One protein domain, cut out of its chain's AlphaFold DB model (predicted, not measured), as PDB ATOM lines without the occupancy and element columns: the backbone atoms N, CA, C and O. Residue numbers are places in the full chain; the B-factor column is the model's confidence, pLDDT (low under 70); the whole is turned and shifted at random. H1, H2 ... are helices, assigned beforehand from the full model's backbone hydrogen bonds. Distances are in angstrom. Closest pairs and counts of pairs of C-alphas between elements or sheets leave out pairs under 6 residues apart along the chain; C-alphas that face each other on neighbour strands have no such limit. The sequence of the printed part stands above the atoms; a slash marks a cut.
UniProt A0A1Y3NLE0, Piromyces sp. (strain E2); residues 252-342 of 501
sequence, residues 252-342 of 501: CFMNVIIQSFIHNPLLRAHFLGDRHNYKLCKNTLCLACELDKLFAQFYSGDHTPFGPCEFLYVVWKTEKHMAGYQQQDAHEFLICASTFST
ATOM      1  N   CYS A 252     186.438 123.506 145.163       94.12
ATOM      2  CA  CYS A 252     187.730 123.385 145.844       94.12
ATOM      3  C   CYS A 252     187.714 123.968 147.269       94.12
ATOM      4  O   CYS A 252     188.286 123.351 148.167       94.12
ATOM      5  N   PHE A 253     187.009 125.083 147.494       93.50
ATOM      6  CA  PHE A 253     186.855 125.689 148.822       93.50
ATOM      7  C   PHE A 253     186.166 124.734 149.812       93.50
ATOM      8  O   PHE A 253     186.576 124.647 150.964       93.50
ATOM      9  N   MET A 254     185.190 123.943 149.345       93.31
ATOM     10  CA  MET A 254     184.531 122.915 150.156       93.31
ATOM     11  C   MET A 254     185.450 121.724 150.392       93.31
ATOM     12  O   MET A 254     185.585 121.258 151.520       93.31
ATOM     13  N   ASN A 255     186.113 121.247 149.336       95.06
ATOM     14  CA  ASN A 255     186.951 120.054 149.397       95.06
ATOM     15  C   ASN A 255     188.079 120.198 150.427       95.06
ATOM     16  O   ASN A 255     188.325 119.263 151.184       95.06
ATOM     17  N   VAL A 256     188.726 121.365 150.505       95.56
ATOM     18  CA  VAL A 256     189.791 121.625 151.492       95.56
ATOM     19  C   VAL A 256     189.267 121.543 152.932       95.56
ATOM     20  O   VAL A 256     189.914 120.946 153.797       95.56
ATOM     21  N   ILE A 257     188.074 122.079 153.196       95.06
ATOM     22  CA  ILE A 257     187.459 122.037 154.530       95.06
ATOM     23  C   ILE A 257     186.978 120.627 154.877       95.06
ATOM     24  O   ILE A 257     187.248 120.143 155.974       95.06
ATOM     25  N   ILE A 258     186.336 119.928 153.938       95.12
ATOM     26  CA  ILE A 258     185.867 118.550 154.132       95.12
ATOM     27  C   ILE A 258     187.046 117.616 154.461       95.12
ATOM     28  O   ILE A 258     186.961 116.835 155.408       95.12
ATOM     29  N   GLN A 259     188.173 117.741 153.755       95.62
ATOM     30  CA  GLN A 259     189.400 116.991 154.065       95.62
ATOM     31  C   GLN A 259     189.929 117.317 155.470       95.62
ATOM     32  O   GLN A 259     190.271 116.413 156.235       95.62
ATOM     33  N   SER A 260     189.926 118.599 155.848       95.38
ATOM     34  CA  SER A 260     190.312 119.030 157.199       95.38
ATOM     35  C   SER A 260     189.393 118.435 158.279       95.38
ATOM     36  O   SER A 260     189.861 118.071 159.357       95.38
ATOM     37  N   PHE A 261     188.096 118.282 157.994       94.69
ATOM     38  CA  PHE A 261     187.131 117.663 158.904       94.69
ATOM     39  C   PHE A 261     187.338 116.153 159.037       94.69
ATOM     40  O   PHE A 261     187.394 115.656 160.160       94.69
ATOM     41  N   ILE A 262     187.504 115.426 157.927       94.88
ATOM     42  CA  ILE A 262     187.695 113.960 157.916       94.88
ATOM     43  C   ILE A 262     188.903 113.529 158.749       94.88
ATOM     44  O   ILE A 262     188.882 112.478 159.403       94.88
ATOM     45  N   HIS A 263     189.956 114.343 158.726       94.75
ATOM     46  CA  HIS A 263     191.193 114.087 159.454       94.75
ATOM     47  C   HIS A 263     191.231 114.731 160.846       94.75
ATOM     48  O   HIS A 263     192.199 114.535 161.582       94.75
ATOM     49  N   ASN A 264     190.168 115.422 161.264       94.12
ATOM     50  CA  ASN A 264     190.025 115.863 162.642       94.12
ATOM     51  C   ASN A 264     189.648 114.663 163.541       94.12
ATOM     52  O   ASN A 264     188.585 114.062 163.355       94.12
ATOM     53  N   PRO A 265     190.469 114.304 164.547       92.69
ATOM     54  CA  PRO A 265     190.236 113.107 165.356       92.69
ATOM     55  C   PRO A 265     188.962 113.187 166.208       92.69
ATOM     56  O   PRO A 265     188.359 112.149 166.480       92.69
ATOM     57  N   LEU A 266     188.537 114.391 166.609       91.94
ATOM     58  CA  LEU A 266     187.336 114.590 167.421       91.94
ATOM     59  C   LEU A 266     186.070 114.407 166.581       91.94
ATOM     60  O   LEU A 266     185.154 113.711 167.014       91.94
ATOM     61  N   LEU A 267     186.045 114.949 165.359       93.25
ATOM     62  CA  LEU A 267     184.952 114.691 164.417       93.25
ATOM     63  C   LEU A 267     184.912 113.224 163.989       93.25
ATOM     64  O   LEU A 267     183.845 112.615 164.006       93.25
ATOM     65  N   ARG A 268     186.071 112.619 163.702       92.56
ATOM     66  CA  ARG A 268     186.164 111.188 163.385       92.56
ATOM     67  C   ARG A 268     185.564 110.320 164.486       92.56
ATOM     68  O   ARG A 268     184.754 109.450 164.194       92.56
ATOM     69  N   ALA A 269     185.943 110.560 165.741       89.81
ATOM     70  CA  ALA A 269     185.404 109.821 166.881       89.81
ATOM     71  C   ALA A 269     183.902 110.079 167.095       89.81
ATOM     72  O   ALA A 269     183.193 109.193 167.565       89.81
ATOM     73  N   HIS A 270     183.414 111.277 166.757       88.81
ATOM     74  CA  HIS A 270     181.999 111.621 166.844       88.81
ATOM     75  C   HIS A 270     181.158 110.831 165.831       88.81
ATOM     76  O   HIS A 270     180.242 110.116 166.233       88.81
ATOM     77  N   PHE A 271     181.486 110.924 164.540       91.75
ATOM     78  CA  PHE A 271     180.694 110.299 163.477       91.75
ATOM     79  C   PHE A 271     180.871 108.776 163.443       91.75
ATOM     80  O   PHE A 271     179.893 108.046 163.543       91.75
ATOM     81  N   LEU A 272     182.108 108.262 163.473       89.81
ATOM     82  CA  LEU A 272     182.332 106.805 163.499       89.81
ATOM     83  C   LEU A 272     181.896 106.143 164.818       89.81
ATOM     84  O   LEU A 272     181.764 104.924 164.882       89.81
ATOM     85  N   GLY A 273     181.682 106.932 165.874       85.62
ATOM     86  CA  GLY A 273     181.118 106.478 167.146       85.62
ATOM     87  C   GLY A 273     179.587 106.495 167.201       85.62
ATOM     88  O   GLY A 273     179.045 106.403 168.303       85.62
ATOM     89  N   ASP A 274     178.905 106.676 166.063       85.19
ATOM     90  CA  ASP A 274     177.440 106.733 165.923       85.19
ATOM     91  C   ASP A 274     176.776 107.810 166.812       85.19
ATOM     92  O   ASP A 274     175.651 107.665 167.294       85.19
ATOM     93  N   ARG A 275     177.478 108.927 167.076       84.50
ATOM     94  CA  ARG A 275     176.933 110.041 167.881       84.50
ATOM     95  C   ARG A 275     175.933 110.903 167.112       84.50
ATOM     96  O   ARG A 275     175.171 111.636 167.743       84.50
ATOM     97  N   HIS A 276     175.913 110.795 165.786       88.62
ATOM     98  CA  HIS A 276     174.890 111.366 164.922       88.62
ATOM     99  C   HIS A 276     174.449 110.326 163.890       88.62
ATOM    100  O   HIS A 276     174.991 110.261 162.795       88.62
ATOM    101  N   ASN A 277     173.449 109.519 164.238       86.31
ATOM    102  CA  ASN A 277     172.955 108.487 163.339       86.31
ATOM    103  C   ASN A 277     171.980 109.082 162.312       86.31
ATOM    104  O   ASN A 277     170.858 109.474 162.664       86.31
ATOM    105  N   TYR A 278     172.374 109.104 161.036       86.44
ATOM    106  CA  TYR A 278     171.545 109.674 159.969       86.44
ATOM    107  C   TYR A 278     170.179 108.980 159.802       86.44
ATOM    108  O   TYR A 278     169.238 109.606 159.319       86.44
ATOM    109  N   LYS A 279     170.035 107.714 160.226       87.38
ATOM    110  CA  LYS A 279     168.768 106.956 160.162       87.38
ATOM    111  C   LYS A 279     167.791 107.345 161.270       87.38
ATOM    112  O   LYS A 279     166.586 107.177 161.112       87.38
ATOM    113  N   LEU A 280     168.307 107.824 162.403       89.75
ATOM    114  CA  LEU A 280     167.504 108.275 163.546       89.75
ATOM    115  C   LEU A 280     167.226 109.782 163.501       89.75
ATOM    116  O   LEU A 280     166.322 110.273 164.184       89.75
ATOM    117  N   CYS A 281     168.006 110.525 162.719       90.25
ATOM    118  CA  CYS A 281     167.814 111.950 162.532       90.25
ATOM    119  C   CYS A 281     166.491 112.231 161.807       90.25
ATOM    120  O   CYS A 281     166.209 111.696 160.739       90.25
ATOM    121  N   LYS A 282     165.674 113.116 162.388       91.25
ATOM    122  CA  LYS A 282     164.388 113.541 161.811       91.25
ATOM    123  C   LYS A 282     164.524 114.713 160.832       91.25
ATOM    124  O   LYS A 282     163.550 115.059 160.171       91.25
ATOM    125  N   ASN A 283     165.687 115.363 160.784       88.19
ATOM    126  CA  ASN A 283     165.911 116.511 159.913       88.19
ATOM    127  C   ASN A 283     166.301 116.035 158.506       88.19
ATOM    128  O   ASN A 283     167.329 115.386 158.328       88.19
ATOM    129  N   THR A 284     165.483 116.392 157.518       84.12
ATOM    130  CA  THR A 284     165.656 116.010 156.111       84.12
ATOM    131  C   THR A 284     166.790 116.761 155.409       84.12
ATOM    132  O   THR A 284     167.345 116.246 154.444       84.12
ATOM    133  N   LEU A 285     167.159 117.954 155.888       88.88
ATOM    134  CA  LEU A 285     168.263 118.771 155.374       88.88
ATOM    135  C   LEU A 285     169.297 118.969 156.482       88.88
ATOM    136  O   LEU A 285     169.486 120.065 157.013       88.88
ATOM    137  N   CYS A 286     169.931 117.869 156.886       90.56
ATOM    138  CA  CYS A 286     170.899 117.866 157.972       90.56
ATOM    139  C   CYS A 286     172.320 117.687 157.441       90.56
ATOM    140  O   CYS A 286     172.683 116.614 156.964       90.56
ATOM    141  N   LEU A 287     173.152 118.717 157.599       90.06
ATOM    142  CA  LEU A 287     174.560 118.643 157.214       90.06
ATOM    143  C   LEU A 287     175.327 117.571 158.006       90.06
ATOM    144  O   LEU A 287     176.208 116.915 157.462       90.06
ATOM    145  N   ALA A 288     174.966 117.351 159.274       91.81
ATOM    146  CA  ALA A 288     175.581 116.313 160.097       91.81
ATOM    147  C   ALA A 288     175.264 114.893 159.592       91.81
ATOM    148  O   ALA A 288     176.142 114.040 159.663       91.81
ATOM    149  N   CYS A 289     174.079 114.646 159.012       93.25
ATOM    150  CA  CYS A 289     173.773 113.370 158.348       93.25
ATOM    151  C   CYS A 289     174.705 113.133 157.157       93.25
ATOM    152  O   CYS A 289     175.196 112.026 156.952       93.25
ATOM    153  N   GLU A 290     174.945 114.178 156.365       92.88
ATOM    154  CA  GLU A 290     175.817 114.083 155.196       92.88
ATOM    155  C   GLU A 290     177.285 113.920 155.593       92.88
ATOM    156  O   GLU A 290     178.011 113.164 154.950       92.88
ATOM    157  N   LEU A 291     177.718 114.554 156.688       93.25
ATOM    158  CA  LEU A 291     179.029 114.288 157.275       93.25
ATOM    159  C   LEU A 291     179.138 112.842 157.760       93.25
ATOM    160  O   LEU A 291     180.115 112.188 157.423       93.25
ATOM    161  N   ASP A 292     178.143 112.318 158.475       93.56
ATOM    162  CA  ASP A 292     178.138 110.930 158.952       93.56
ATOM    163  C   ASP A 292     178.327 109.924 157.801       93.56
ATOM    164  O   ASP A 292     179.258 109.110 157.808       93.56
ATOM    165  N   LYS A 293     177.536 110.075 156.729       93.00
ATOM    166  CA  LYS A 293     177.701 109.301 155.488       93.00
ATOM    167  C   LYS A 293     179.100 109.467 154.895       93.00
ATOM    168  O   LYS A 293     179.715 108.487 154.479       93.00
ATOM    169  N   LEU A 294     179.612 110.695 154.841       94.38
ATOM    170  CA  LEU A 294     180.913 111.005 154.259       94.38
ATOM    171  C   LEU A 294     182.064 110.369 155.055       94.38
ATOM    172  O   LEU A 294     182.965 109.790 154.450       94.38
ATOM    173  N   PHE A 295     182.008 110.374 156.390       94.31
ATOM    174  CA  PHE A 295     182.953 109.640 157.235       94.31
ATOM    175  C   PHE A 295     182.897 108.136 156.944       94.31
ATOM    176  O   PHE A 295     183.941 107.529 156.703       94.31
ATOM    177  N   ALA A 296     181.706 107.534 156.870       91.69
ATOM    178  CA  ALA A 296     181.574 106.120 156.514       91.69
ATOM    179  C   ALA A 296     182.182 105.803 155.130       91.69
ATOM    180  O   ALA A 296     182.879 104.802 154.972       91.69
ATOM    181  N   GLN A 297     181.990 106.679 154.137       92.25
ATOM    182  CA  GLN A 297     182.544 106.509 152.789       92.25
ATOM    183  C   GLN A 297     184.073 106.622 152.744       92.25
ATOM    184  O   GLN A 297     184.725 105.858 152.030       92.25
ATOM    185  N   PHE A 298     184.665 107.548 153.495       93.62
ATOM    186  CA  PHE A 298     186.117 107.754 153.522       93.62
ATOM    187  C   PHE A 298     186.855 106.657 154.291       93.62
ATOM    188  O   PHE A 298     187.949 106.250 153.900       93.62
ATOM    189  N   TYR A 299     186.244 106.141 155.356       91.81
ATOM    190  CA  TYR A 299     186.804 105.068 156.177       91.81
ATOM    191  C   TYR A 299     186.354 103.662 155.717       91.81
ATOM    192  O   TYR A 299     186.658 102.672 156.375       91.81
ATOM    193  N   SER A 300     185.707 103.541 154.552       87.94
ATOM    194  CA  SER A 300     185.301 102.252 153.957       87.94
ATOM    195  C   SER A 300     186.462 101.412 153.400       87.94
ATOM    196  O   SER A 300     186.305 100.214 153.182       87.94
ATOM    197  N   GLY A 301     187.621 102.034 153.155       84.06
ATOM    198  CA  GLY A 301     188.769 101.413 152.479       84.06
ATOM    199  C   GLY A 301     188.807 101.640 150.962       84.06
ATOM    200  O   GLY A 301     189.785 101.268 150.319       84.06
ATOM    201  N   ASP A 302     187.787 102.279 150.387       86.25
ATOM    202  CA  ASP A 302     187.789 102.701 148.985       86.25
ATOM    203  C   ASP A 302     188.630 103.976 148.787       86.25
ATOM    204  O   ASP A 302     188.414 104.997 149.441       86.25
ATOM    205  N   HIS A 303     189.575 103.925 147.848       88.12
ATOM    206  CA  HIS A 303     190.481 105.029 147.520       88.12
ATOM    207  C   HIS A 303     190.075 105.805 146.258       88.12
ATOM    208  O   HIS A 303     190.705 106.811 145.920       88.12
ATOM    209  N   THR A 304     189.031 105.371 145.545       91.44
ATOM    210  CA  THR A 304     188.572 106.048 144.325       91.44
ATOM    211  C   THR A 304     188.065 107.460 144.639       91.44
ATOM    212  O   THR A 304     187.434 107.660 145.674       91.44
ATOM    213  N   PRO A 305     188.282 108.475 143.784       93.62
ATOM    214  CA  PRO A 305     187.830 109.835 144.081       93.62
ATOM    215  C   PRO A 305     186.315 109.924 144.328       93.62
ATOM    216  O   PRO A 305     185.523 109.570 143.448       93.62
ATOM    217  N   PHE A 306     185.925 110.438 145.495       94.56
ATOM    218  CA  PHE A 306     184.535 110.554 145.938       94.56
ATOM    219  C   PHE A 306     183.896 111.865 145.470       94.56
ATOM    220  O   PHE A 306     184.507 112.929 145.564       94.56
ATOM    221  N   GLY A 307     182.661 111.802 144.972       94.38
ATOM    222  CA  GLY A 307     181.859 112.975 144.617       94.38
ATOM    223  C   GLY A 307     180.746 113.194 145.643       94.38
ATOM    224  O   GLY A 307     179.756 112.467 145.587       94.38
ATOM    225  N   PRO A 308     180.861 114.166 146.567       92.31
ATOM    226  CA  PRO A 308     179.890 114.368 147.642       92.31
ATOM    227  C   PRO A 308     178.649 115.146 147.149       92.31
ATOM    228  O   PRO A 308     178.371 116.253 147.606       92.31
ATOM    229  N   CYS A 309     177.911 114.592 146.181       91.44
ATOM    230  CA  CYS A 309     176.786 115.270 145.522       91.44
ATOM    231  C   CYS A 309     175.617 115.566 146.478       91.44
ATOM    232  O   CYS A 309     175.052 116.657 146.428       91.44
ATOM    233  N   GLU A 310     175.268 114.621 147.359       90.00
ATOM    234  CA  GLU A 310     174.201 114.807 148.359       90.00
ATOM    235  C   GLU A 310     174.576 115.893 149.375       90.00
ATOM    236  O   GLU A 310     173.792 116.805 149.636       90.00
ATOM    237  N   PHE A 311     175.818 115.865 149.861       91.19
ATOM    238  CA  PHE A 311     176.369 116.898 150.732       91.19
ATOM    239  C   PHE A 311     176.303 118.287 150.079       91.19
ATOM    240  O   PHE A 311     175.821 119.237 150.694       91.19
ATOM    241  N   LEU A 312     176.733 118.407 148.814       90.81
ATOM    242  CA  LEU A 312     176.663 119.659 148.054       90.81
ATOM    243  C   LEU A 312     175.219 120.165 147.934       90.81
ATOM    244  O   LEU A 312     174.955 121.347 148.148       90.81
ATOM    245  N   TYR A 313     174.280 119.265 147.639       90.38
ATOM    246  CA  TYR A 313     172.860 119.592 147.566       90.38
ATOM    247  C   TYR A 313     172.324 120.136 148.898       90.38
ATOM    248  O   TYR A 313     171.631 121.155 148.901       90.38
ATOM    249  N   VAL A 314     172.663 119.500 150.025       90.75
ATOM    250  CA  VAL A 314     172.240 119.966 151.354       90.75
ATOM    251  C   VAL A 314     172.802 121.356 151.643       90.75
ATOM    252  O   VAL A 314     172.023 122.234 152.002       90.75
ATOM    253  N   VAL A 315     174.095 121.591 151.392       89.31
ATOM    254  CA  VAL A 315     174.730 122.911 151.574       89.31
ATOM    255  C   VAL A 315     174.022 123.989 150.754       89.31
ATOM    256  O   VAL A 315     173.702 125.048 151.279       89.31
ATOM    257  N   TRP A 316     173.706 123.722 149.486       89.25
ATOM    258  CA  TRP A 316     173.010 124.687 148.626       89.25
ATOM    259  C   TRP A 316     171.575 124.977 149.072       89.25
ATOM    260  O   TRP A 316     171.047 126.063 148.819       89.25
ATOM    261  N   LYS A 317     170.911 124.005 149.705       89.38
ATOM    262  CA  LYS A 317     169.555 124.180 150.232       89.38
ATOM    263  C   LYS A 317     169.539 124.924 151.561       89.38
ATOM    264  O   LYS A 317     168.594 125.678 151.787       89.38
ATOM    265  N   THR A 318     170.545 124.725 152.409       85.25
ATOM    266  CA  THR A 318     170.660 125.422 153.695       85.25
ATOM    267  C   THR A 318     171.203 126.834 153.513       85.25
ATOM    268  O   THR A 318     170.596 127.782 154.002       85.25
ATOM    269  N   GLU A 319     172.272 126.997 152.732       85.12
ATOM    270  CA  GLU A 319     172.963 128.269 152.521       85.12
ATOM    271  C   GLU A 319     172.881 128.726 151.068       85.12
ATOM    272  O   GLU A 319     173.730 128.434 150.225       85.12
ATOM    273  N   LYS A 320     171.846 129.517 150.771       81.56
ATOM    274  CA  LYS A 320     171.585 130.007 149.408       81.56
ATOM    275  C   LYS A 320     172.721 130.859 148.835       81.56
ATOM    276  O   LYS A 320     172.888 130.873 147.623       81.56
ATOM    277  N   HIS A 321     173.481 131.564 149.677       82.19
ATOM    278  CA  HIS A 321     174.606 132.392 149.229       82.19
ATOM    279  C   HIS A 321     175.800 131.549 148.747       82.19
ATOM    280  O   HIS A 321     176.551 131.996 147.888       82.19
ATOM    281  N   MET A 322     175.922 130.306 149.229       82.06
ATOM    282  CA  MET A 322     176.929 129.336 148.779       82.06
ATOM    283  C   MET A 322     176.447 128.476 147.605       82.06
ATOM    284  O   MET A 322     177.202 127.647 147.091       82.06
ATOM    285  N   ALA A 323     175.186 128.626 147.192       81.38
ATOM    286  CA  ALA A 323     174.615 127.843 146.111       81.38
ATOM    287  C   ALA A 323     175.122 128.309 144.740       81.38
ATOM    288  O   ALA A 323     175.195 129.503 144.450       81.38
ATOM    289  N   GLY A 324     175.410 127.348 143.863       78.38
ATOM    290  CA  GLY A 324     175.828 127.590 142.485       78.38
ATOM    291  C   GLY A 324     177.282 127.214 142.201       78.38
ATOM    292  O   GLY A 324     177.965 126.588 143.006       78.38
ATOM    293  N   TYR A 325     177.750 127.584 141.009       79.50
ATOM    294  CA  TYR A 325     179.056 127.174 140.469       79.50
ATOM    295  C   TYR A 325     180.154 128.236 140.637       79.50
ATOM    296  O   TYR A 325     181.217 128.133 140.022       79.50
ATOM    297  N   GLN A 326     179.903 129.273 141.438       87.81
ATOM    298  CA  GLN A 326     180.859 130.354 141.670       87.81
ATOM    299  C   GLN A 326     181.934 129.946 142.683       87.81
ATOM    300  O   GLN A 326     181.741 129.043 143.494       87.81
ATOM    301  N   GLN A 327     183.086 130.610 142.611       89.75
ATOM    302  CA  GLN A 327     184.125 130.493 143.629       89.75
ATOM    303  C   GLN A 327     183.662 131.198 144.910       89.75
ATOM    304  O   GLN A 327     183.074 132.273 144.827       89.75
ATOM    305  N   GLN A 328     183.931 130.591 146.066       91.06
ATOM    306  CA  GLN A 328     183.526 131.089 147.384       91.06
ATOM    307  C   GLN A 328     184.695 131.033 148.375       91.06
ATOM    308  O   GLN A 328     185.714 130.384 148.111       91.06
ATOM    309  N   ASP A 329     184.544 131.701 149.521       91.19
ATOM    310  CA  ASP A 329     185.536 131.693 150.595       91.19
ATOM    311  C   ASP A 329     185.462 130.386 151.412       91.19
ATOM    312  O   ASP A 329     184.403 129.962 151.882       91.19
ATOM    313  N   ALA A 330     186.610 129.730 151.599       93.62
ATOM    314  CA  ALA A 330     186.707 128.506 152.391       93.62
ATOM    315  C   ALA A 330     186.430 128.748 153.884       93.62
ATOM    316  O   ALA A 330     185.926 127.853 154.559       93.62
ATOM    317  N   HIS A 331     186.744 129.937 154.409       92.06
ATOM    318  CA  HIS A 331     186.485 130.304 155.803       92.06
ATOM    319  C   HIS A 331     184.989 130.464 156.078       92.06
ATOM    320  O   HIS A 331     184.497 129.975 157.093       92.06
ATOM    321  N   GLU A 332     184.248 131.055 155.143       90.94
ATOM    322  CA  GLU A 332     182.790 131.164 155.241       90.94
ATOM    323  C   GLU A 332     182.149 129.769 155.263       90.94
ATOM    324  O   GLU A 332     181.332 129.459 156.136       90.94
ATOM    325  N   PHE A 333     182.607 128.880 154.372       91.81
ATOM    326  CA  PHE A 333     182.179 127.484 154.367       91.81
ATOM    327  C   PHE A 333     182.566 126.734 155.648       91.81
ATOM    328  O   PHE A 333     181.750 125.975 156.165       91.81
ATOM    329  N   LEU A 334     183.762 126.963 156.204       91.94
ATOM    330  CA  LEU A 334     184.176 126.397 157.492       91.94
ATOM    331  C   LEU A 334     183.209 126.793 158.611       91.94
ATOM    332  O   LEU A 334     182.751 125.923 159.347       91.94
ATOM    333  N   ILE A 335     182.871 128.080 158.723       88.44
ATOM    334  CA  ILE A 335     181.947 128.577 159.750       88.44
ATOM    335  C   ILE A 335     180.575 127.917 159.593       88.44
ATOM    336  O   ILE A 335     180.055 127.373 160.568       88.44
ATOM    337  N   CYS A 336     180.021 127.914 158.376       86.94
ATOM    338  CA  CYS A 336     178.749 127.252 158.077       86.94
ATOM    339  C   CYS A 336     178.793 125.769 158.463       86.94
ATOM    340  O   CYS A 336     177.935 125.276 159.202       86.94
ATOM    341  N   ALA A 337     179.828 125.064 158.010       86.25
ATOM    342  CA  ALA A 337     179.953 123.638 158.210       86.25
ATOM    343  C   ALA A 337     180.234 123.277 159.670       86.25
ATOM    344  O   ALA A 337     179.863 122.192 160.076       86.25
ATOM    345  N   SER A 338     180.819 124.155 160.487       85.00
ATOM    346  CA  SER A 338     181.060 123.905 161.915       85.00
ATOM    347  C   SER A 338     179.832 124.120 162.812       85.00
ATOM    348  O   SER A 338     179.870 123.732 163.981       85.00
ATOM    349  N   THR A 339     178.730 124.683 162.300       79.25
ATOM    350  CA  THR A 339     177.532 125.019 163.101       79.25
ATOM    351  C   THR A 339     176.885 123.826 163.813       79.25
ATOM    352  O   THR A 339     176.257 124.009 164.856       79.25
ATOM    353  N   PHE A 340     177.061 122.595 163.311       76.00
ATOM    354  CA  PHE A 340     176.514 121.394 163.958       76.00
ATOM    355  C   PHE A 340     177.194 121.054 165.295       76.00
ATOM    356  O   PHE A 340     176.635 120.293 166.084       76.00
ATOM    357  N   SER A 341     178.400 121.575 165.554       72.75
ATOM    358  CA  SER A 341     179.213 121.198 166.710       72.75
ATOM    359  C   SER A 341     179.354 122.356 167.694       72.75
ATOM    360  O   SER A 341     180.249 123.196 167.589       72.75
ATOM    361  N   THR A 342     178.463 122.406 168.684       66.00
ATOM    362  CA  THR A 342     178.530 123.423 169.737       66.00
ATOM    363  C   THR A 342     179.780 123.212 170.603       66.00
ATOM    364  O   THR A 342     180.031 122.121 171.108       66.00
TER     365      THR A 342
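What this domain is: This is residues 252 to 342 of the 501 residues of a protein of Piromyces sp. (strain E2) (UniProt A0A1Y3NLE0). Two pairs of helices, with a fifth helix at one end: H3 and H4 form a helical hairpin overlapping along only part of H3, while H1 and H5 run beside each other the same way and cross the line of H3 nearly at a right angle. H2 packs across H3 and makes a corner with H1, and residues 300 to 305 stick out. The printed part has 91 residues with five named helices, H1 to H5 in chain order, and no named strand: all helix. It is compact, with a radius of gyration of the C-alphas of 12.7 A, and spans 34 by 31 by 22 A.

Where its parts are: The longest helix, H3, holds residues 287 to 298 and measures 16.3 A. H4 holds residues 309 to 318, 14.4 A. H1 holds residues 252 to 262, 15.3 A, from C-alpha 252 at (187.730, 123.385, 145.844). H2 holds residues 265 to 272. H5 holds residues 330 to 338, with C-alpha 338 at (181.060, 123.905, 161.915).

How they stand to each other: H3 touches H4 with residues 287 to 291 alone, at a shallow tilt of 16 degrees, opposite ways; the closest C-alphas, of Glu 290 and Phe 311, are 5.3 A apart. H3 touches H2 with residues 291 to 296 alone, about perpendicular at 87 degrees, closest at the C-alphas of Phe 271 and Asp 292, 5.2 A. H1 touches H5 at a steep tilt of 41 degrees, closest at the C-alphas of Phe 253 and Ala 330, 4.5 A. H1 and H2 only just touch, only at the corner, with 3 pairs of C-alphas within 8 A, the closest being Ile 262 and Arg 268 at 6.3 A. H1 and H4 are apart. Every O i to N i+4 pair is within hydrogen-bond range in H2, H3, H4 and H5, and 6 of 7 in H1.

The domain as a whole: The C-alphas farthest apart, of Gly 273 and Gln 326, are 34.9 A apart. The printed part has no cut. The links H2 to H3 and H4 to H5 are long. The mean pLDDT of the printed part is 89.4, and residue 342 is under 70.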